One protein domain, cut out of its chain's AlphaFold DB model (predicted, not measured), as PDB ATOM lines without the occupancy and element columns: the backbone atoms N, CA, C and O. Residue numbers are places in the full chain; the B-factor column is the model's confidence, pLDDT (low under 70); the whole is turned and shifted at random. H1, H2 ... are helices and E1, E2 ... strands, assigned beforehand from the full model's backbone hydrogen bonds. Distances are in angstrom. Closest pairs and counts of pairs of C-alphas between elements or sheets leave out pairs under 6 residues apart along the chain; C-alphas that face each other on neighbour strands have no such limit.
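What this domain is: This is residues 7 to 70, 109 to 128 and 135 to 206 of the 215 residues of an uncharacterized protein of Pseudanabaena sp (UniProt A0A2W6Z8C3). A strongly twisted sheet of four strands is covered on one face by two helices, the long H2 over E3 and E4 and H4 over the edge strand E5, while the short H6 stands on the opposite face at E5. The first part of the domain is mostly loop: residues 21 to 22 pair with edge strand E2, E1 keeps to the neighbourhood of E3, and H1 lies beyond the sheet. The printed part has 156 residues, with six named helices and five named strands in the order E1 H1 E2 E3 H2 H3 E4 H4 H5 E5 H6. The sheet order is E2, E3, E4, E5, mixed, and the class is mixed, helices and strands. The whole is compact, with a radius of gyration of the C-alphas of 15.2 A and spans of 46 by 41 by 33 A.

How they stand to each other: E3, residues 53 to 62, and E4, residues 154 to 161, are the inner strands and run parallel at 25 degrees, with N 58 and O 156 2.8 A apart. E2, residues 42 to 48, forms an antiparallel hairpin with E3 at 148 degrees; N 44 and O 57 are 2.8 A apart. E5, residues 194 to 197, is parallel to E4 at 28 degrees, with N 195 and O 157 2.8 A apart. H2, residues 109 to 128, is on the sheet over E3 and E4 at a height of 9.7 A, slantwise to the strands at 36 degrees to E4 on the local plane; its closest C-alphas to E4 are those of Phe 119 and Phe 157, 6.4 A. H4, residues 166 to 179, is on the same face over E5 at a height of 7.9 A, along the strands at 22 degrees to E5 on the local plane; the closest C-alphas are those of Lys 173 and Val 196, 5.9 A. H2 touches H4 with residues 112 to 116 alone, at a steep tilt of 63 degrees, the same way; the closest C-alphas, of Val 112 and Leu 176, are 6.2 A apart. H5, residues 181 to 186, is not on the sheet; E4, H4, H5 and E5 make a strand-helix-strand unit, two parallel neighbour strands with helices between, and its crossover is right-handed. H6, residues 199 to 204, is on the opposite face over E5 and stands up from the sheet. H3, residues 143 to 146, only grazes the sheet, with residues 144 to 145. H1, residues 28 to 31, is not on the sheet. E1, residues 11 to 13, pairs with no named strand. Every O i to N i+4 pair is within hydrogen-bond range in H2, H5 and H6, against 7 of 10 in H4, while H1 and H3 are too short for such a pair.

Where its parts are: E1 begins at C-alpha 11, (28.730, -16.009, 42.627). E2 measures 19.2 A from first to last C-alpha, E3 28.2 A and E4 22.3 A. H2 measures 28.0 A and begins at C-alpha 109, (44.871, -12.369, 25.203), and H4 measures 20.7 A. H6 ends at C-alpha 204, (19.622, -22.087, 33.468).

The domain as a whole: The two C-alphas farthest apart are those of Thr 70 and Glu 143, 46.8 A. Residues 71 to 108 are not printed, with 11.0 A between C-alphas 70 and 109, and neither are residues 129 to 134, with 10.4 A between C-alphas 128 and 135. Of the links that are printed whole, E1 to H1 is long, with 14 residues. The mean pLDDT of the printed part is 92.7, and residues 67 to 70 and residue 137 are under 70.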
ATOM      1  N   THR A   7      31.435 -20.140  47.120       95.94
ATOM      2  CA  THR A   7      31.373 -18.713  46.777       95.94
ATOM      3  C   THR A   7      32.664 -18.282  46.093       95.94
ATOM      4  O   THR A   7      33.700 -18.199  46.744       95.94
ATOM      5  N   GLU A   8      32.595 -17.979  44.797       95.06
ATOM      6  CA  GLU A   8      33.732 -17.516  43.991       95.06
ATOM      7  C   GLU A   8      33.292 -16.391  43.053       95.06
ATOM      8  O   GLU A   8      32.235 -16.466  42.428       95.06
ATOM      9  N   SER A   9      34.105 -15.339  42.922       93.38
ATOM     10  CA  SER A   9      33.808 -14.192  42.042       93.38
ATOM     11  C   SER A   9      32.422 -13.546  42.258       93.38
ATOM     12  O   SER A   9      31.751 -13.158  41.302       93.38
ATOM     13  N   ASP A  10      31.990 -13.422  43.517       94.69
ATOM     14  CA  ASP A  10      30.664 -12.922  43.922       94.69
ATOM     15  C   ASP A  10      29.475 -13.743  43.373       94.69
ATOM     16  O   ASP A  10      28.350 -13.230  43.298       94.69
ATOM     17  N   LEU A  11      29.722 -14.997  42.986       94.75
ATOM     18  CA  LEU A  11      28.730 -16.009  42.627       94.75
ATOM     19  C   LEU A  11      28.717 -17.092  43.703       94.75
ATOM     20  O   LEU A  11      29.763 -17.426  44.252       94.75
ATOM     21  N   THR A  12      27.548 -17.670  43.977       96.81
ATOM     22  CA  THR A  12      27.421 -18.821  44.882       96.81
ATOM     23  C   THR A  12      26.933 -20.031  44.098       96.81
ATOM     24  O   THR A  12      25.822 -20.035  43.573       96.81
ATOM     25  N   PHE A  13      27.790 -21.043  43.996       97.38
ATOM     26  CA  PHE A  13      27.548 -22.281  43.266       97.38
ATOM     27  C   PHE A  13      27.026 -23.382  44.182       97.38
ATOM     28  O   PHE A  13      27.501 -23.536  45.307       97.38
ATOM     29  N   GLY A  14      26.118 -24.210  43.670       95.12
ATOM     30  CA  GLY A  14      25.508 -25.282  44.451       95.12
ATOM     31  C   GLY A  14      24.449 -24.762  45.437       95.12
ATOM     32  O   GLY A  14      23.843 -23.720  45.207       95.12
ATOM     33  N   ALA A  15      24.172 -25.450  46.546       94.81
ATOM     34  CA  ALA A  15      24.783 -26.703  47.003       94.81
ATOM     35  C   ALA A  15      24.634 -27.852  45.988       94.81
ATOM     36  O   ALA A  15      23.622 -27.965  45.300       94.81
ATOM     37  N   PHE A  16      25.640 -28.724  45.901       95.38
ATOM     38  CA  PHE A  16      25.603 -29.896  45.020       95.38
ATOM     39  C   PHE A  16      25.493 -31.194  45.830       95.38
ATOM     40  O   PHE A  16      25.997 -31.257  46.956       95.38
ATOM     41  N   PRO A  17      24.895 -32.261  45.265       93.88
ATOM     42  CA  PRO A  17      24.812 -33.545  45.947       93.88
ATOM     43  C   PRO A  17      26.188 -34.082  46.360       93.88
ATOM     44  O   PRO A  17      27.191 -33.938  45.647       93.88
ATOM     45  N   LYS A  18      26.232 -34.752  47.515       94.00
ATOM     46  CA  LYS A  18      27.463 -35.340  48.054       94.00
ATOM     47  C   LYS A  18      28.104 -36.271  47.025       94.00
ATOM     48  O   LYS A  18      27.451 -37.145  46.467       94.00
ATOM     49  N   GLY A  19      29.404 -36.090  46.795       94.94
ATOM     50  CA  GLY A  19      30.165 -36.895  45.837       94.94
ATOM     51  C   GLY A  19      30.071 -36.429  44.381       94.94
ATOM     52  O   GLY A  19      30.653 -37.068  43.514       94.94
ATOM     53  N   TYR A  20      29.393 -35.314  44.092       96.50
ATOM     54  CA  TYR A  20      29.332 -34.756  42.735       96.50
ATOM     55  C   TYR A  20      30.172 -33.490  42.556       96.50
ATOM     56  O   TYR A  20      30.495 -33.154  41.422       96.50
ATOM     57  N   CYS A  21      30.598 -32.829  43.637       97.56
ATOM     58  CA  CYS A  21      31.431 -31.627  43.571       97.56
ATOM     59  C   CYS A  21      32.796 -31.811  44.251       97.56
ATOM     60  O   CYS A  21      32.895 -32.080  45.458       97.56
ATOM     61  N   PHE A  22      33.861 -31.648  43.464       97.12
ATOM     62  CA  PHE A  22      35.241 -31.651  43.936       97.12
ATOM     63  C   PHE A  22      35.818 -30.235  43.874       97.12
ATOM     64  O   PHE A  22      36.114 -29.734  42.792       97.12
ATOM     65  N   TYR A  23      35.998 -29.601  45.037       96.56
ATOM     66  CA  TYR A  23      36.586 -28.262  45.164       96.56
ATOM     67  C   TYR A  23      38.110 -28.324  44.957       96.56
ATOM     68  O   TYR A  23      38.896 -28.268  45.906       96.56
ATOM     69  N   ILE A  24      38.518 -28.533  43.703       96.81
ATOM     70  CA  ILE A  24      39.897 -28.839  43.316       96.81
ATOM     71  C   ILE A  24      40.882 -27.738  43.721       96.81
ATOM     72  O   ILE A  24      41.975 -28.068  44.183       96.81
ATOM     73  N   GLU A  25      40.484 -26.463  43.665       96.94
ATOM     74  CA  GLU A  25      41.331 -25.335  44.081       96.94
ATOM     75  C   GLU A  25      41.659 -25.341  45.585       96.94
ATOM     76  O   GLU A  25      42.674 -24.800  46.016       96.94
ATOM     77  N   LYS A  26      40.830 -25.990  46.413       95.19
ATOM     78  CA  LYS A  26      41.083 -26.144  47.857       95.19
ATOM     79  C   LYS A  26      41.638 -27.524  48.226       95.19
ATOM     80  O   LYS A  26      41.897 -27.776  49.408       95.19
ATOM     81  N   SER A  27      41.837 -28.407  47.243       94.38
ATOM     82  CA  SER A  27      42.333 -29.770  47.464       94.38
ATOM     83  C   SER A  27      43.768 -29.786  47.992       94.38
ATOM     84  O   SER A  27      44.602 -28.946  47.649       94.38
ATOM     85  N   GLN A  28      44.088 -30.776  48.820       93.81
ATOM     86  CA  GLN A  28      45.442 -30.965  49.338       93.81
ATOM     87  C   GLN A  28      46.409 -31.353  48.225       93.81
ATOM     88  O   GLN A  28      47.585 -30.995  48.272       93.81
ATOM     89  N   THR A  29      45.941 -32.100  47.228       94.19
ATOM     90  CA  THR A  29      46.755 -32.482  46.074       94.19
ATOM     91  C   THR A  29      47.180 -31.272  45.260       94.19
ATOM     92  O   THR A  29      48.359 -31.186  44.925       94.19
ATOM     93  N   TYR A  30      46.281 -30.314  45.020       95.88
ATOM     94  CA  TYR A  30      46.653 -29.059  44.376       95.88
ATOM     95  C   TYR A  30      47.627 -28.237  45.231       95.88
ATOM     96  O   TYR A  30      48.669 -27.848  44.716       95.88
ATOM     97  N   LYS A  31      47.383 -28.085  46.542       95.06
ATOM     98  CA  LYS A  31      48.295 -27.360  47.457       95.06
ATOM     99  C   LYS A  31      49.746 -27.851  47.404       95.06
ATOM    100  O   LYS A  31      50.675 -27.077  47.582       95.06
ATOM    101  N   ARG A  32      49.969 -29.145  47.145       94.44
ATOM    102  CA  ARG A  32      51.326 -29.713  47.015       94.44
ATOM    103  C   ARG A  32      52.043 -29.313  45.722       94.44
ATOM    104  O   ARG A  32      53.259 -29.459  45.658       94.44
ATOM    105  N   ILE A  33      51.314 -28.866  44.701       93.94
ATOM    106  CA  ILE A  33      51.847 -28.544  43.368       93.94
ATOM    107  C   ILE A  33      51.523 -27.116  42.909       93.94
ATOM    108  O   ILE A  33      51.783 -26.787  41.758       93.94
ATOM    109  N   GLU A  34      50.940 -26.276  43.767       93.88
ATOM    110  CA  GLU A  34      50.385 -24.964  43.395       93.88
ATOM    111  C   GLU A  34      51.430 -23.977  42.848       93.88
ATOM    112  O   GLU A  34      51.102 -23.072  42.082       93.88
ATOM    113  N   SER A  35      52.708 -24.168  43.191       94.00
ATOM    114  CA  SER A  35      53.798 -23.324  42.701       94.00
ATOM    115  C   SER A  35      53.893 -23.378  41.171       94.00
ATOM    116  O   SER A  35      54.252 -24.398  40.586       94.00
ATOM    117  N   GLY A  36      53.551 -22.262  40.521       91.94
ATOM    118  CA  GLY A  36      53.547 -22.133  39.061       91.94
ATOM    119  C   GLY A  36      52.363 -22.804  38.353       91.94
ATOM    120  O   GLY A  36      52.296 -22.769  37.124       91.94
ATOM    121  N   VAL A  37      51.406 -23.376  39.088       95.38
ATOM    122  CA  VAL A  37      50.245 -24.080  38.526       95.38
ATOM    123  C   VAL A  37      48.978 -23.328  38.907       95.38
ATOM    124  O   VAL A  37      48.618 -23.263  40.070       95.38
ATOM    125  N   LYS A  38      48.265 -22.779  37.918       96.25
ATOM    126  CA  LYS A  38      46.932 -22.188  38.131       96.25
ATOM    127  C   LYS A  38      45.854 -23.266  38.034       96.25
ATOM    128  O   LYS A  38      45.980 -24.164  37.200       96.25
ATOM    129  N   MET A  39      44.787 -23.142  38.819       98.19
ATOM    130  CA  MET A  39      43.699 -24.120  38.882       98.19
ATOM    131  C   MET A  39      42.324 -23.466  38.709       98.19
ATOM    132  O   MET A  39      42.165 -22.277  38.986       98.19
ATOM    133  N   VAL A  40      41.362 -24.238  38.199       98.69
ATOM    134  CA  VAL A  40      39.937 -23.862  38.204       98.69
ATOM    135  C   VAL A  40      39.361 -23.992  39.610       98.69
ATOM    136  O   VAL A  40      39.928 -24.703  40.438       98.69
ATOM    137  N   GLU A  41      38.196 -23.402  39.849       98.44
ATOM    138  CA  GLU A  41      37.556 -23.425  41.163       98.44
ATOM    139  C   GLU A  41      37.181 -24.854  41.577       98.44
ATOM    140  O   GLU A  41      37.666 -25.388  42.577       98.44
ATOM    141  N   PHE A  42      36.356 -25.537  40.781       98.56
ATOM    142  CA  PHE A  42      35.865 -26.871  41.128       98.56
ATOM    143  C   PHE A  42      35.523 -27.726  39.907       98.56
ATOM    144  O   PHE A  42      35.349 -27.240  38.789       98.56
ATOM    145  N   LEU A  43      35.414 -29.035  40.142       98.50
ATOM    146  CA  LEU A  43      34.904 -30.006  39.182       98.50
ATOM    147  C   LEU A  43      33.504 -30.454  39.602       98.50
ATOM    148  O   LEU A  43      33.276 -30.761  40.775       98.50
ATOM    149  N   LEU A  44      32.590 -30.548  38.643       98.19
ATOM    150  CA  LEU A  44      31.220 -30.998  38.862       98.19
ATOM    151  C   LEU A  44      30.906 -32.202  37.977       98.19
ATOM    152  O   LEU A  44      30.955 -32.123  36.749       98.19
ATOM    153  N   LEU A  45      30.545 -33.315  38.606       97.25
ATOM    154  CA  LEU A  45      30.065 -34.505  37.925       97.25
ATOM    155  C   LEU A  45      28.595 -34.326  37.532       97.25
ATOM    156  O   LEU A  45      27.747 -34.013  38.365       97.25
ATOM    157  N   ARG A  46      28.289 -34.535  36.254       95.50
ATOM    158  CA  ARG A  46      26.981 -34.294  35.636       95.50
ATOM    159  C   ARG A  46      26.524 -35.554  34.896       95.50
ATOM    160  O   ARG A  46      26.807 -35.685  33.703       95.50
ATOM    161  N   PRO A  47      25.867 -36.505  35.579       93.12
ATOM    162  CA  PRO A  47      25.189 -37.600  34.899       93.12
ATOM    163  C   PRO A  47      23.943 -37.072  34.175       93.12
ATOM    164  O   PRO A  47      23.177 -36.283  34.726       93.12
ATOM    165  N   ASP A  48      23.722 -37.527  32.949       88.50
ATOM    166  CA  ASP A  48      22.497 -37.298  32.191       88.50
ATOM    167  C   ASP A  48      21.707 -38.606  32.112       88.50
ATOM    168  O   ASP A  48      22.045 -39.523  31.357       88.50
ATOM    169  N   ALA A  49      20.627 -38.675  32.890       82.69
ATOM    170  CA  ALA A  49      19.758 -39.843  32.954       82.69
ATOM    171  C   ALA A  49      19.078 -40.167  31.611       82.69
ATOM    172  O   ALA A  49      18.749 -41.325  31.365       82.69
ATOM    173  N   LYS A  50      18.875 -39.178  30.727       83.69
ATOM    174  CA  LYS A  50      18.205 -39.388  29.432       83.69
ATOM    175  C   LYS A  50      19.132 -40.035  28.416       83.69
ATOM    176  O   LYS A  50      18.696 -40.868  27.628       83.69
ATOM    177  N   THR A  51      20.400 -39.635  28.410       86.00
ATOM    178  CA  THR A  51      21.381 -40.129  27.433       86.00
ATOM    179  C   THR A  51      22.282 -41.228  27.989       86.00
ATOM    180  O   THR A  51      23.046 -41.823  27.229       86.00
ATOM    181  N   ASN A  52      22.198 -41.501  29.297       83.88
ATOM    182  CA  ASN A  52      23.117 -42.367  30.038       83.88
ATOM    183  C   ASN A  52      24.593 -41.989  29.799       83.88
ATOM    184  O   ASN A  52      25.486 -42.840  29.757       83.88
ATOM    185  N   LYS A  53      24.843 -40.695  29.561       89.50
ATOM    186  CA  LYS A  53      26.180 -40.118  29.428       89.50
ATOM    187  C   LYS A  53      26.501 -39.340  30.687       89.50
ATOM    188  O   LYS A  53      25.627 -38.750  31.312       89.50
ATOM    189  N   THR A  54      27.782 -39.286  31.007       94.75
ATOM    190  CA  THR A  54      28.286 -38.511  32.133       94.75
ATOM    191  C   THR A  54      29.270 -37.484  31.614       94.75
ATOM    192  O   THR A  54      30.101 -37.788  30.754       94.75
ATOM    193  N   ALA A  55      29.177 -36.265  32.133       96.62
ATOM    194  CA  ALA A  55      30.148 -35.215  31.892       96.62
ATOM    195  C   ALA A  55      30.818 -34.791  33.201       96.62
ATOM    196  O   ALA A  55      30.186 -34.784  34.255       96.62
ATOM    197  N   ILE A  56      32.082 -34.392  33.128       98.06
ATOM    198  CA  ILE A  56      32.767 -33.651  34.183       98.06
ATOM    199  C   ILE A  56      32.928 -32.226  33.686       98.06
ATOM    200  O   ILE A  56      33.599 -31.971  32.683       98.06
ATOM    201  N   TRP A  57      32.287 -31.303  34.384       98.56
ATOM    202  CA  TRP A  57      32.426 -29.881  34.137       98.56
ATOM    203  C   TRP A  57      33.583 -29.359  34.982       98.56
ATOM    204  O   TRP A  57      33.679 -29.686  36.162       98.56
ATOM    205  N   MET A  58      34.451 -28.547  34.388       98.69
ATOM    206  CA  MET A  58      35.555 -27.860  35.062       98.69
ATOM    207  C   MET A  58      35.214 -26.377  35.102       98.69
ATOM    208  O   MET A  58      35.163 -25.744  34.046       98.69
ATOM    209  N   ILE A  59      34.904 -25.860  36.289       98.75
ATOM    210  CA  ILE A  59      34.285 -24.546  36.454       98.75
ATOM    211  C   ILE A  59      35.342 -23.540  36.893       98.75
ATOM    212  O   ILE A  59      35.906 -23.662  37.977       98.75
ATOM    213  N   GLU A  60      35.551 -22.524  36.064       98.69
ATOM    214  CA  GLU A  60      36.248 -21.287  36.410       98.69
ATOM    215  C   GLU A  60      35.220 -20.162  36.562       98.69
ATOM    216  O   GLU A  60      34.364 -19.985  35.689       98.69
ATOM    217  N   ALA A  61      35.321 -19.381  37.636       97.94
ATOM    218  CA  ALA A  61      34.456 -18.231  37.878       97.94
ATOM    219  C   ALA A  61      35.249 -16.923  37.759       97.94
ATOM    220  O   ALA A  61      36.380 -16.817  38.233       97.94
ATOM    221  N   LYS A  62      34.649 -15.907  37.136       95.62
ATOM    222  CA  LYS A  62      35.200 -14.554  37.034       95.62
ATOM    223  C   LYS A  62      34.144 -13.513  37.344       95.62
ATOM    224  O   LYS A  62      32.992 -13.624  36.935       95.62
ATOM    225  N   LYS A  63      34.558 -12.442  38.017       92.00
ATOM    226  CA  LYS A  63      33.682 -11.294  38.259       92.00
ATOM    227  C   LYS A  63      33.385 -10.540  36.960       92.00
ATOM    228  O   LYS A  63      32.248 -10.171  36.698       92.00
ATOM    229  N   SER A  64      34.405 -10.358  36.122       87.12
ATOM    230  CA  SER A  64      34.313  -9.636  34.852       87.12
ATOM    231  C   SER A  64      35.316 -10.170  33.821       87.12
ATOM    232  O   SER A  64      36.178 -10.991  34.138       87.12
ATOM    233  N   SER A  65      35.197  -9.699  32.576       83.56
ATOM    234  CA  SER A  65      36.123  -9.991  31.476       83.56
ATOM    235  C   SER A  65      36.563  -8.693  30.791       83.56
ATOM    236  O   SER A  65      35.742  -7.783  30.646       83.56
ATOM    237  N   PRO A  66      37.818  -8.595  30.312       81.00
ATOM    238  CA  PRO A  66      38.243  -7.492  29.454       81.00
ATOM    239  C   PRO A  66      37.418  -7.448  28.157       81.00
ATOM    240  O   PRO A  66      37.010  -8.481  27.622       81.00
ATOM    241  N   ASN A  67      37.173  -6.238  27.649       67.62
ATOM    242  CA  ASN A  67      36.408  -6.011  26.423       67.62
ATOM    243  C   ASN A  67      37.244  -6.370  25.179       67.62
ATOM    244  O   ASN A  67      38.350  -5.860  25.003       67.62
ATOM    245  N   SER A  68      36.697  -7.203  24.292       60.66
ATOM    246  CA  SER A  68      37.362  -7.680  23.070       60.66
ATOM    247  C   SER A  68      37.457  -6.636  21.946       60.66
ATOM    248  O   SER A  68      38.209  -6.835  20.992       60.66
ATOM    249  N   LYS A  69      36.730  -5.507  22.036       54.94
ATOM    250  CA  LYS A  69      36.601  -4.507  20.951       54.94
ATOM    251  C   LYS A  69      37.888  -3.749  20.583       54.94
ATOM    252  O   LYS A  69      37.872  -2.995  19.615       54.94
ATOM    253  N   THR A  70      38.997  -3.949  21.294       52.41
ATOM    254  CA  THR A  70      40.280  -3.263  21.027       52.41
ATOM    255  C   THR A  70      41.303  -4.132  20.280       52.41
ATOM    256  O   THR A  70      42.485  -3.793  20.217       52.41
ATOM    257  N   ASP A 109      44.053 -11.192  25.516       85.50
ATOM    258  CA  ASP A 109      44.871 -12.369  25.203       85.50
ATOM    259  C   ASP A 109      45.483 -12.982  26.466       85.50
ATOM    260  O   ASP A 109      45.511 -14.206  26.609       85.50
ATOM    261  N   ILE A 110      45.938 -12.140  27.404       86.25
ATOM    262  CA  ILE A 110      46.413 -12.589  28.723       86.25
ATOM    263  C   ILE A 110      45.281 -13.316  29.440       86.25
ATOM    264  O   ILE A 110      45.463 -14.452  29.872       86.25
ATOM    265  N   TYR A 111      44.105 -12.692  29.508       90.94
ATOM    266  CA  TYR A 111      42.925 -13.268  30.138       90.94
ATOM    267  C   TYR A 111      42.570 -14.635  29.539       90.94
ATOM    268  O   TYR A 111      42.506 -15.622  30.266       90.94
ATOM    269  N   VAL A 112      42.431 -14.738  28.213       93.25
ATOM    270  CA  VAL A 112      42.127 -16.007  27.527       93.25
ATOM    271  C   VAL A 112      43.194 -17.061  27.828       93.25
ATOM    272  O   VAL A 112      42.852 -18.191  28.178       93.25
ATOM    273  N   ARG A 113      44.481 -16.701  27.752       92.88
ATOM    274  CA  ARG A 113      45.599 -17.614  28.031       92.88
ATOM    275  C   ARG A 113      45.569 -18.142  29.463       92.88
ATOM    276  O   ARG A 113      45.787 -19.332  29.677       92.88
ATOM    277  N   GLU A 114      45.281 -17.291  30.441       95.56
ATOM    278  CA  GLU A 114      45.171 -17.709  31.840       95.56
ATOM    279  C   GLU A 114      44.034 -18.704  32.064       95.56
ATOM    280  O   GLU A 114      44.242 -19.727  32.718       95.56
ATOM    281  N   ILE A 115      42.861 -18.438  31.484       97.94
ATOM    282  CA  ILE A 115      41.707 -19.340  31.555       97.94
ATOM    283  C   ILE A 115      42.035 -20.683  30.887       97.94
ATOM    284  O   ILE A 115      41.775 -21.741  31.461       97.94
ATOM    285  N   CYS A 116      42.663 -20.666  29.706       97.44
ATOM    286  CA  CYS A 116      43.108 -21.883  29.027       97.44
ATOM    287  C   CYS A 116      44.069 -22.707  29.889       97.44
ATOM    288  O   CYS A 116      43.885 -23.919  30.010       97.44
ATOM    289  N   ASN A 117      45.057 -22.062  30.517       97.31
ATOM    290  CA  ASN A 117      46.009 -22.736  31.400       97.31
ATOM    291  C   ASN A 117      45.298 -23.399  32.581       97.31
ATOM    292  O   ASN A 117      45.558 -24.565  32.865       97.31
ATOM    293  N   LYS A 118      44.358 -22.697  33.230       98.62
ATOM    294  CA  LYS A 118      43.557 -23.268  34.320       98.62
ATOM    295  C   LYS A 118      42.773 -24.504  33.868       98.62
ATOM    296  O   LYS A 118      42.848 -25.535  34.532       98.62
ATOM    297  N   PHE A 119      42.084 -24.444  32.726       98.69
ATOM    298  CA  PHE A 119      41.329 -25.588  32.198       98.69
ATOM    299  C   PHE A 119      42.214 -26.796  31.880       98.69
ATOM    300  O   PHE A 119      41.888 -27.920  32.268       98.69
ATOM    301  N   VAL A 120      43.347 -26.583  31.207       98.25
ATOM    302  CA  VAL A 120      44.279 -27.670  30.865       98.25
ATOM    303  C   VAL A 120      44.899 -28.279  32.124       98.25
ATOM    304  O   VAL A 120      44.984 -29.505  32.228       98.25
ATOM    305  N   ASN A 121      45.281 -27.452  33.098       98.56
ATOM    306  CA  ASN A 121      45.816 -27.921  34.374       98.56
ATOM    307  C   ASN A 121      44.777 -28.720  35.160       98.56
ATOM    308  O   ASN A 121      45.111 -29.777  35.690       98.56
ATOM    309  N   ALA A 122      43.520 -28.271  35.193       98.50
ATOM    310  CA  ALA A 122      42.434 -28.977  35.864       98.50
ATOM    311  C   ALA A 122      42.167 -30.352  35.246       98.50
ATOM    312  O   ALA A 122      42.103 -31.345  35.973       98.50
ATOM    313  N   LEU A 123      42.094 -30.435  33.912       98.31
ATOM    314  CA  LEU A 123      41.961 -31.709  33.204       98.31
ATOM    315  C   LEU A 123      43.140 -32.634  33.504       98.31
ATOM    316  O   LEU A 123      42.948 -33.794  33.866       98.31
ATOM    317  N   THR A 124      44.359 -32.110  33.401       97.44
ATOM    318  CA  THR A 124      45.581 -32.890  33.617       97.44
ATOM    319  C   THR A 124      45.670 -33.401  35.052       97.44
ATOM    320  O   THR A 124      45.958 -34.579  35.264       97.44
ATOM    321  N   LEU A 125      45.380 -32.549  36.040       97.19
ATOM    322  CA  LEU A 125      45.428 -32.916  37.451       97.19
ATOM    323  C   LEU A 125      44.330 -33.918  37.808       97.19
ATOM    324  O   LEU A 125      44.616 -34.901  38.486       97.19
ATOM    325  N   PHE A 126      43.102 -33.720  37.319       97.00
ATOM    326  CA  PHE A 126      42.018 -34.681  37.518       97.00
ATOM    327  C   PHE A 126      42.417 -36.075  37.028       97.00
ATOM    328  O   PHE A 126      42.311 -37.050  37.770       97.00
ATOM    329  N   ILE A 127      42.941 -36.165  35.804       96.31
ATOM    330  CA  ILE A 127      43.375 -37.435  35.221       96.31
ATOM    331  C   ILE A 127      44.562 -38.011  35.996       96.31
ATOM    332  O   ILE A 127      44.583 -39.205  36.270       96.31
ATOM    333  N   ALA A 128      45.525 -37.189  36.415       95.69
ATOM    334  CA  ALA A 128      46.649 -37.647  37.228       95.69
ATOM    335  C   ALA A 128      46.196 -38.222  38.582       95.69
ATOM    336  O   ALA A 128      46.728 -39.245  39.016       95.69
ATOM    337  N   SER A 135      50.460 -39.470  45.349       79.06
ATOM    338  CA  SER A 135      50.281 -40.194  46.608       79.06
ATOM    339  C   SER A 135      49.164 -39.539  47.429       79.06
ATOM    340  O   SER A 135      49.148 -38.318  47.625       79.06
ATOM    341  N   LYS A 136      48.199 -40.361  47.863       76.06
ATOM    342  CA  LYS A 136      46.978 -39.964  48.588       76.06
ATOM    343  C   LYS A 136      45.996 -39.064  47.818       76.06
ATOM    344  O   LYS A 136      45.010 -38.640  48.410       76.06
ATOM    345  N   GLY A 137      46.223 -38.748  46.541       68.69
ATOM    346  CA  GLY A 137      45.323 -37.861  45.793       68.69
ATOM    347  C   GLY A 137      43.946 -38.464  45.518       68.69
ATOM    348  O   GLY A 137      42.945 -37.754  45.527       68.69
ATOM    349  N   ASP A 138      43.878 -39.779  45.338       70.06
ATOM    350  CA  ASP A 138      42.636 -40.531  45.143       70.06
ATOM    351  C   ASP A 138      41.714 -40.489  46.366       70.06
ATOM    352  O   ASP A 138      40.499 -40.514  46.208       70.06
ATOM    353  N   SER A 139      42.271 -40.330  47.570       78.56
ATOM    354  CA  SER A 139      41.479 -40.191  48.800       78.56
ATOM    355  C   SER A 139      40.619 -38.917  48.856       78.56
ATOM    356  O   SER A 139      39.728 -38.817  49.698       78.56
ATOM    357  N   GLU A 140      40.857 -37.943  47.967       85.88
ATOM    358  CA  GLU A 140      40.081 -36.698  47.902       85.88
ATOM    359  C   GLU A 140      38.894 -36.760  46.925       85.88
ATOM    360  O   GLU A 140      37.929 -35.995  47.087       85.88
ATOM    361  N   LEU A 141      38.945 -37.668  45.941       91.06
ATOM    362  CA  LEU A 141      37.842 -37.939  45.018       91.06
ATOM    363  C   LEU A 141      36.843 -38.897  45.671       91.06
ATOM    364  O   LEU A 141      37.218 -39.881  46.300       91.06
ATOM    365  N   SER A 142      35.543 -38.650  45.501       93.50
ATOM    366  CA  SER A 142      34.539 -39.652  45.882       93.50
ATOM    367  C   SER A 142      34.557 -40.855  44.950       93.50
ATOM    368  O   SER A 142      34.970 -40.763  43.793       93.50
ATOM    369  N   GLU A 143      33.945 -41.944  45.413       92.56
ATOM    370  CA  GLU A 143      33.652 -43.129  44.604       92.56
ATOM    371  C   GLU A 143      32.982 -42.775  43.269       92.56
ATOM    372  O   GLU A 143      33.428 -43.256  42.232       92.56
ATOM    373  N   ASN A 144      32.022 -41.839  43.259       95.00
ATOM    374  CA  ASN A 144      31.369 -41.377  42.028       95.00
ATOM    375  C   ASN A 144      32.347 -40.844  40.969       95.00
ATOM    376  O   ASN A 144      32.079 -41.005  39.787       95.00
ATOM    377  N   PHE A 145      33.452 -40.199  41.369       95.12
ATOM    378  CA  PHE A 145      34.489 -39.729  40.443       95.12
ATOM    379  C   PHE A 145      35.484 -40.839  40.087       95.12
ATOM    380  O   PHE A 145      35.979 -40.884  38.962       95.12
ATOM    381  N   MET A 146      35.778 -41.734  41.033       91.56
ATOM    382  CA  MET A 146      36.725 -42.838  40.848       91.56
ATOM    383  C   MET A 146      36.176 -43.972  39.977       91.56
ATOM    384  O   MET A 146      36.951 -44.669  39.336       91.56
ATOM    385  N   GLN A 147      34.858 -44.156  39.930       92.19
ATOM    386  CA  GLN A 147      34.198 -45.200  39.137       92.19
ATOM    387  C   GLN A 147      33.881 -44.765  37.698       92.19
ATOM    388  O   GLN A 147      33.307 -45.534  36.927       92.19
ATOM    389  N   ILE A 148      34.225 -43.531  37.324       93.12
ATOM    390  CA  ILE A 148      33.974 -43.010  35.982       93.12
ATOM    391  C   ILE A 148      34.820 -43.766  34.964       93.12
ATOM    392  O   ILE A 148      36.043 -43.806  35.056       93.12
ATOM    393  N   ASP A 149      34.164 -44.269  33.922       93.38
ATOM    394  CA  ASP A 149      34.847 -44.735  32.724       93.38
ATOM    395  C   ASP A 149      35.391 -43.536  31.929       93.38
ATOM    396  O   ASP A 149      34.660 -42.851  31.200       93.38
ATOM    397  N   LEU A 150      36.696 -43.288  32.073       94.69
ATOM    398  CA  LEU A 150      37.400 -42.202  31.389       94.69
ATOM    399  C   LEU A 150      37.339 -42.300  29.857       94.69
ATOM    400  O   LEU A 150      37.528 -41.288  29.189       94.69
ATOM    401  N   SER A 151      37.061 -43.480  29.288       92.81
ATOM    402  CA  SER A 151      36.935 -43.647  27.834       92.81
ATOM    403  C   SER A 151      35.610 -43.112  27.277       92.81
ATOM    404  O   SER A 151      35.493 -42.870  26.076       92.81
ATOM    405  N   ARG A 152      34.604 -42.910  28.142       91.88
ATOM    406  CA  ARG A 152      33.241 -42.507  27.754       91.88
ATOM    407  C   ARG A 152      32.827 -41.147  28.302       91.88
ATOM    408  O   ARG A 152      31.970 -40.488  27.701       91.88
ATOM    409  N   VAL A 153      33.393 -40.738  29.436       95.25
ATOM    410  CA  VAL A 153      33.070 -39.458  30.073       95.25
ATOM    411  C   VAL A 153      33.393 -38.285  29.153       95.25
ATOM    412  O   VAL A 153      34.383 -38.287  28.426       95.25
ATOM    413  N   GLN A 154      32.539 -37.268  29.177       95.94
ATOM    414  CA  GLN A 154      32.784 -36.016  28.469       95.94
ATOM    415  C   GLN A 154      33.447 -35.007  29.402       95.94
ATOM    416  O   GLN A 154      33.012 -34.838  30.537       95.94
ATOM    417  N   PHE A 155      34.456 -34.293  28.920       97.75
ATOM    418  CA  PHE A 155      35.038 -33.166  29.646       97.75
ATOM    419  C   PHE A 155      34.496 -31.863  29.077       97.75
ATOM    420  O   PHE A 155      34.521 -31.664  27.865       97.75
ATOM    421  N   VAL A 156      33.999 -30.986  29.946       98.31
ATOM    422  CA  VAL A 156      33.444 -29.686  29.557       98.31
ATOM    423  C   VAL A 156      34.143 -28.593  30.353       98.31
ATOM    424  O   VAL A 156      34.123 -28.595  31.580       98.31
ATOM    425  N   PHE A 157      34.754 -27.645  29.656       98.69
ATOM    426  CA  PHE A 157      35.336 -26.442  30.231       98.69
ATOM    427  C   PHE A 157      34.264 -25.364  30.335       98.69
ATOM    428  O   PHE A 157      33.621 -25.025  29.337       98.69
ATOM    429  N   VAL A 158      34.053 -24.838  31.537       98.69
ATOM    430  CA  VAL A 158      32.975 -23.892  31.823       98.69
ATOM    431  C   VAL A 158      33.565 -22.648  32.463       98.69
ATOM    432  O   VAL A 158      34.102 -22.704  33.564       98.69
ATOM    433  N   LEU A 159      33.459 -21.523  31.763       98.62
ATOM    434  CA  LEU A 159      33.770 -20.203  32.297       98.62
ATOM    435  C   LEU A 159      32.460 -19.504  32.656       98.62
ATOM    436  O   LEU A 159      31.628 -19.283  31.776       98.62
ATOM    437  N   VAL A 160      32.283 -19.138  33.921       98.31
ATOM    438  CA  VAL A 160      31.138 -18.346  34.386       98.31
ATOM    439  C   VAL A 160      31.606 -16.936  34.715       98.31
ATOM    440  O   VAL A 160      32.548 -16.764  35.484       98.31
ATOM    441  N   ILE A 161      30.969 -15.927  34.126       96.44
ATOM    442  CA  ILE A 161      31.343 -14.520  34.270       96.44
ATOM    443  C   ILE A 161      30.141 -13.752  34.805       96.44
ATOM    444  O   ILE A 161      29.116 -13.706  34.133       96.44
ATOM    445  N   LYS A 162      30.261 -13.147  35.987       90.25
ATOM    446  CA  LYS A 162      29.146 -12.465  36.651       90.25
ATOM    447  C   LYS A 162      28.612 -11.275  35.843       90.25
ATOM    448  O   LYS A 162      27.612 -11.393  35.146       90.25
ATOM    449  N   ASP A 163      29.336 -10.158  35.855       85.69
ATOM    450  CA  ASP A 163      28.901  -8.881  35.277       85.69
ATOM    451  C   ASP A 163      29.149  -8.840  33.752       85.69
ATOM    452  O   ASP A 163      29.850  -7.969  33.226       85.69
ATOM    453  N   CYS A 164      28.630  -9.832  33.020       86.56
ATOM    454  CA  CYS A 164      28.891 -10.026  31.596       86.56
ATOM    455  C   CYS A 164      27.604 -10.092  30.769       86.56
ATOM    456  O   CYS A 164      26.740 -10.949  30.968       86.56
ATOM    457  N   LYS A 165      27.496  -9.202  29.778       86.62
ATOM    458  CA  LYS A 165      26.391  -9.221  28.816       86.62
ATOM    459  C   LYS A 165      26.514 -10.417  27.879       86.62
ATOM    460  O   LYS A 165      27.615 -10.768  27.462       86.62
ATOM    461  N   GLU A 166      25.379 -10.980  27.472       86.38
ATOM    462  CA  GLU A 166      25.336 -12.149  26.582       86.38
ATOM    463  C   GLU A 166      26.082 -11.911  25.255       86.38
ATOM    464  O   GLU A 166      26.831 -12.768  24.786       86.38
ATOM    465  N   GLU A 167      25.989 -10.696  24.707       85.56
ATOM    466  CA  GLU A 167      26.693 -10.271  23.489       85.56
ATOM    467  C   GLU A 167      28.235 -10.293  23.616       85.56
ATOM    468  O   GLU A 167      28.940 -10.346  22.607       85.56
ATOM    469  N   TRP A 168      28.783 -10.263  24.838       87.44
ATOM    470  CA  TRP A 168      30.230 -10.321  25.098       87.44
ATOM    471  C   TRP A 168      30.748 -11.751  25.262       87.44
ATOM    472  O   TRP A 168      31.958 -11.972  25.203       87.44
ATOM    473  N   LEU A 169      29.858 -12.732  25.423       91.88
ATOM    474  CA  LEU A 169      30.248 -14.128  25.622       91.88
ATOM    475  C   LEU A 169      30.837 -14.735  24.346       91.88
ATOM    476  O   LEU A 169      31.775 -15.528  24.425       91.88
ATOM    477  N   LEU A 170      30.315 -14.360  23.172       91.06
ATOM    478  CA  LEU A 170      30.721 -14.958  21.898       91.06
ATOM    479  C   LEU A 170      32.212 -14.721  21.577       91.06
ATOM    480  O   LEU A 170      32.904 -15.718  21.365       91.06
ATOM    481  N   PRO A 171      32.761 -13.488  21.633       90.88
ATOM    482  CA  PRO A 171      34.192 -13.273  21.403       90.88
ATOM    483  C   PRO A 171      35.099 -14.065  22.356       90.88
ATOM    484  O   PRO A 171      36.116 -14.614  21.936       90.88
ATOM    485  N   ILE A 172      34.726 -14.165  23.638       93.06
ATOM    486  CA  ILE A 172      35.474 -14.945  24.640       93.06
ATOM    487  C   ILE A 172      35.423 -16.431  24.282       93.06
ATOM    488  O   ILE A 172      36.448 -17.113  24.274       93.06
ATOM    489  N   LYS A 173      34.234 -16.934  23.936       95.19
ATOM    490  CA  LYS A 173      34.028 -18.324  23.534       95.19
ATOM    491  C   LYS A 173      34.837 -18.675  22.290       95.19
ATOM    492  O   LYS A 173      35.457 -19.736  22.262       95.19
ATOM    493  N   GLU A 174      34.857 -17.819  21.274       93.44
ATOM    494  CA  GLU A 174      35.639 -18.029  20.050       93.44
ATOM    495  C   GLU A 174      37.144 -18.038  20.334       93.44
ATOM    496  O   GLU A 174      37.855 -18.932  19.868       93.44
ATOM    497  N   ALA A 175      37.623 -17.101  21.157       93.19
ATOM    498  CA  ALA A 175      39.023 -17.040  21.557       93.19
ATOM    499  C   ALA A 175      39.455 -18.290  22.342       93.19
ATOM    500  O   ALA A 175      40.481 -18.890  22.015       93.19
ATOM    501  N   LEU A 176      38.642 -18.744  23.303       96.12
ATOM    502  CA  LEU A 176      38.881 -19.990  24.041       96.12
ATOM    503  C   LEU A 176      38.865 -21.211  23.115       96.12
ATOM    504  O   LEU A 176      39.748 -22.056  23.217       96.12
ATOM    505  N   ASN A 177      37.915 -21.297  22.176       95.44
ATOM    506  CA  ASN A 177      37.871 -22.384  21.190       95.44
ATOM    507  C   ASN A 177      39.128 -22.422  20.318       95.44
ATOM    508  O   ASN A 177      39.669 -23.496  20.054       95.44
ATOM    509  N   LYS A 178      39.615 -21.255  19.885       94.19
ATOM    510  CA  LYS A 178      40.850 -21.148  19.106       94.19
ATOM    511  C   LYS A 178      42.064 -21.579  19.930       94.19
ATOM    512  O   LYS A 178      42.847 -22.400  19.457       94.19
ATOM    513  N   ALA A 179      42.203 -21.057  21.147       94.19
ATOM    514  CA  ALA A 179      43.346 -21.321  22.017       94.19
ATOM    515  C   ALA A 179      43.389 -22.773  22.527       94.19
ATOM    516  O   ALA A 179      44.457 -23.378  22.573       94.19
ATOM    517  N   LEU A 180      42.233 -23.376  22.827       96.38
ATOM    518  CA  LEU A 180      42.119 -24.770  23.276       96.38
ATOM    519  C   LEU A 180      42.017 -25.777  22.128       96.38
ATOM    520  O   LEU A 180      41.893 -26.973  22.387       96.38
ATOM    521  N   ARG A 181      42.089 -25.345  20.861       95.75
ATOM    522  CA  ARG A 181      41.998 -26.244  19.700       95.75
ATOM    523  C   ARG A 181      42.968 -27.433  19.777       95.75
ATOM    524  O   ARG A 181      42.509 -28.535  19.472       95.75
ATOM    525  N   PRO A 182      44.249 -27.282  20.181       96.44
ATOM    526  CA  PRO A 182      45.141 -28.425  20.371       96.44
ATOM    527  C   PRO A 182      44.596 -29.400  21.417       96.44
ATOM    528  O   PRO A 182      44.431 -30.574  21.112       96.44
ATOM    529  N   THR A 183      44.202 -28.905  22.593       96.19
ATOM    530  CA  THR A 183      43.614 -29.720  23.667       96.19
ATOM    531  C   THR A 183      42.360 -30.453  23.196       96.19
ATOM    532  O   THR A 183      42.278 -31.666  23.357       96.19
ATOM    533  N   ILE A 184      41.416 -29.759  22.550       96.12
ATOM    534  CA  ILE A 184      40.185 -30.356  22.006       96.12
ATOM    535  C   ILE A 184      40.507 -31.494  21.037       96.12
ATOM    536  O   ILE A 184      39.900 -32.559  21.115       96.12
ATOM    537  N   ARG A 185      41.463 -31.284  20.125       96.31
ATOM    538  CA  ARG A 185      41.841 -32.283  19.118       96.31
ATOM    539  C   ARG A 185      42.565 -33.472  19.739       96.31
ATOM    540  O   ARG A 185      42.221 -34.601  19.418       96.31
ATOM    541  N   THR A 186      43.521 -33.225  20.630       96.44
ATOM    542  CA  THR A 186      44.303 -34.271  21.302       96.44
ATOM    543  C   THR A 186      43.428 -35.152  22.185       96.44
ATOM    544  O   THR A 186      43.576 -36.369  22.165       96.44
ATOM    545  N   TRP A 187      42.496 -34.554  22.925       95.56
ATOM    546  CA  TRP A 187      41.592 -35.274  23.825       95.56
ATOM    547  C   TRP A 187      40.317 -35.780  23.146       95.56
ATOM    548  O   TRP A 187      39.477 -36.377  23.811       95.56
ATOM    549  N   ASN A 188      40.159 -35.544  21.839       95.44
ATOM    550  CA  ASN A 188      38.955 -35.886  21.081       95.44
ATOM    551  C   ASN A 188      37.658 -35.364  21.741       95.44
ATOM    552  O   ASN A 188      36.652 -36.069  21.831       95.44
ATOM    553  N   LEU A 189      37.694 -34.122  22.239       94.75
ATOM    554  CA  LEU A 189      36.550 -33.490  22.895       94.75
ATOM    555  C   LEU A 189      35.497 -33.061  21.866       94.75
ATOM    556  O   LEU A 189      35.816 -32.686  20.734       94.75
ATOM    557  N   LEU A 190      34.229 -33.041  22.280       89.94
ATOM    558  CA  LEU A 190      33.138 -32.550  21.438       89.94
ATOM    559  C   LEU A 190      33.284 -31.045  21.150       89.94
ATOM    560  O   LEU A 190      33.769 -30.301  22.006       89.94
ATOM    561  N   PRO A 191      32.772 -30.538  20.013       77.38
ATOM    562  CA  PRO A 191      32.758 -29.098  19.728       77.38
ATOM    563  C   PRO A 191      32.024 -28.255  20.786       77.38
ATOM    564  O   PRO A 191      32.314 -27.077  20.956       77.38
ATOM    565  N   SER A 192      31.084 -28.856  21.521       86.31
ATOM    566  CA  SER A 192      30.323 -28.219  22.603       86.31
ATOM    567  C   SER A 192      31.017 -28.268  23.972       86.31
ATOM    568  O   SER A 192      30.385 -27.959  24.978       86.31
ATOM    569  N   SER A 193      32.294 -28.658  24.037       93.81
ATOM    570  CA  SER A 193      33.037 -28.842  25.297       93.81
ATOM    571  C   SER A 193      33.537 -27.539  25.926       93.81
ATOM    572  O   SER A 193      34.226 -27.590  26.937       93.81
ATOM    573  N   ILE A 194      33.223 -26.377  25.345       97.62
ATOM    574  CA  ILE A 194      33.546 -25.061  25.910       97.62
ATOM    575  C   ILE A 194      32.259 -24.258  26.067       97.62
ATOM    576  O   ILE A 194      31.600 -23.904  25.080       97.62
ATOM    577  N   LEU A 195      31.941 -23.932  27.315       97.88
ATOM    578  CA  LEU A 195      30.824 -23.085  27.705       97.88
ATOM    579  C   LEU A 195      31.357 -21.788  28.317       97.88
ATOM    580  O   LEU A 195      32.237 -21.807  29.172       97.88
ATOM    581  N   VAL A 196      30.799 -20.664  27.874       97.56
ATOM    582  CA  VAL A 196      31.016 -19.347  28.480       97.56
ATOM    583  C   VAL A 196      29.640 -18.825  28.853       97.56
ATOM    584  O   VAL A 196      28.783 -18.691  27.979       97.56
ATOM    585  N   LEU A 197      29.408 -18.634  30.145       97.75
ATOM    586  CA  LEU A 197      28.098 -18.374  30.727       97.75
ATOM    587  C   LEU A 197      28.145 -17.055  31.493       97.75
ATOM    588  O   LEU A 197      29.123 -16.780  32.184       97.75
ATOM    589  N   ASN A 198      27.076 -16.273  31.408       95.88
ATOM    590  CA  ASN A 198      26.783 -15.249  32.406       95.88
ATOM    591  C   ASN A 198      25.915 -15.834  33.533       95.88
ATOM    592  O   ASN A 198      25.633 -17.034  33.540       95.88
ATOM    593  N   GLU A 199      25.465 -15.000  34.469       94.81
ATOM    594  CA  GLU A 199      24.615 -15.418  35.594       94.81
ATOM    595  C   GLU A 199      23.322 -16.101  35.135       94.81
ATOM    596  O   GLU A 199      22.989 -17.188  35.605       94.81
ATOM    597  N   ASP A 200      22.615 -15.513  34.168       94.94
ATOM    598  CA  ASP A 200      21.351 -16.056  33.662       94.94
ATOM    599  C   ASP A 200      21.541 -17.444  33.049       94.94
ATOM    600  O   ASP A 200      20.760 -18.368  33.297       94.94
ATOM    601  N   LEU A 201      22.603 -17.617  32.262       96.81
ATOM    602  CA  LEU A 201      22.952 -18.908  31.686       96.81
ATOM    603  C   LEU A 201      23.451 -19.889  32.752       96.81
ATOM    604  O   LEU A 201      23.143 -21.077  32.657       96.81
ATOM    605  N   ALA A 202      24.171 -19.436  33.778       97.12
ATOM    606  CA  ALA A 202      24.603 -20.278  34.891       97.12
ATOM    607  C   ALA A 202      23.409 -20.804  35.707       97.12
ATOM    608  O   ALA A 202      23.371 -21.999  36.005       97.12
ATOM    609  N   ARG A 203      22.392 -19.968  35.973       95.69
ATOM    610  CA  ARG A 203      21.117 -20.392  36.590       95.69
ATOM    611  C   ARG A 203      20.394 -21.418  35.729       95.69
ATOM    612  O   ARG A 203      20.049 -22.494  36.207       95.69
ATOM    613  N   LYS A 204      20.242 -21.144  34.426       95.31
ATOM    614  CA  LYS A 204      19.622 -22.087  33.468       95.31
ATOM    615  C   LYS A 204      20.342 -23.437  33.419       95.31
ATOM    616  O   LYS A 204      19.706 -24.464  33.208       95.31
ATOM    617  N   ASN A 205      21.659 -23.441  33.619       95.06
ATOM    618  CA  ASN A 205      22.470 -24.657  33.670       95.06
ATOM    619  C   ASN A 205      22.528 -25.307  35.061       95.06
ATOM    620  O   ASN A 205      23.206 -26.327  35.205       95.06
ATOM    621  N   GLN A 206      21.793 -24.776  36.044       95.44
ATOM    622  CA  GLN A 206      21.751 -25.262  37.424       95.44
ATOM    623  C   GLN A 206      23.146 -25.275  38.064       95.44
ATOM    624  O   GLN A 206      23.580 -26.275  38.637       95.44
TER     625      GLN A 206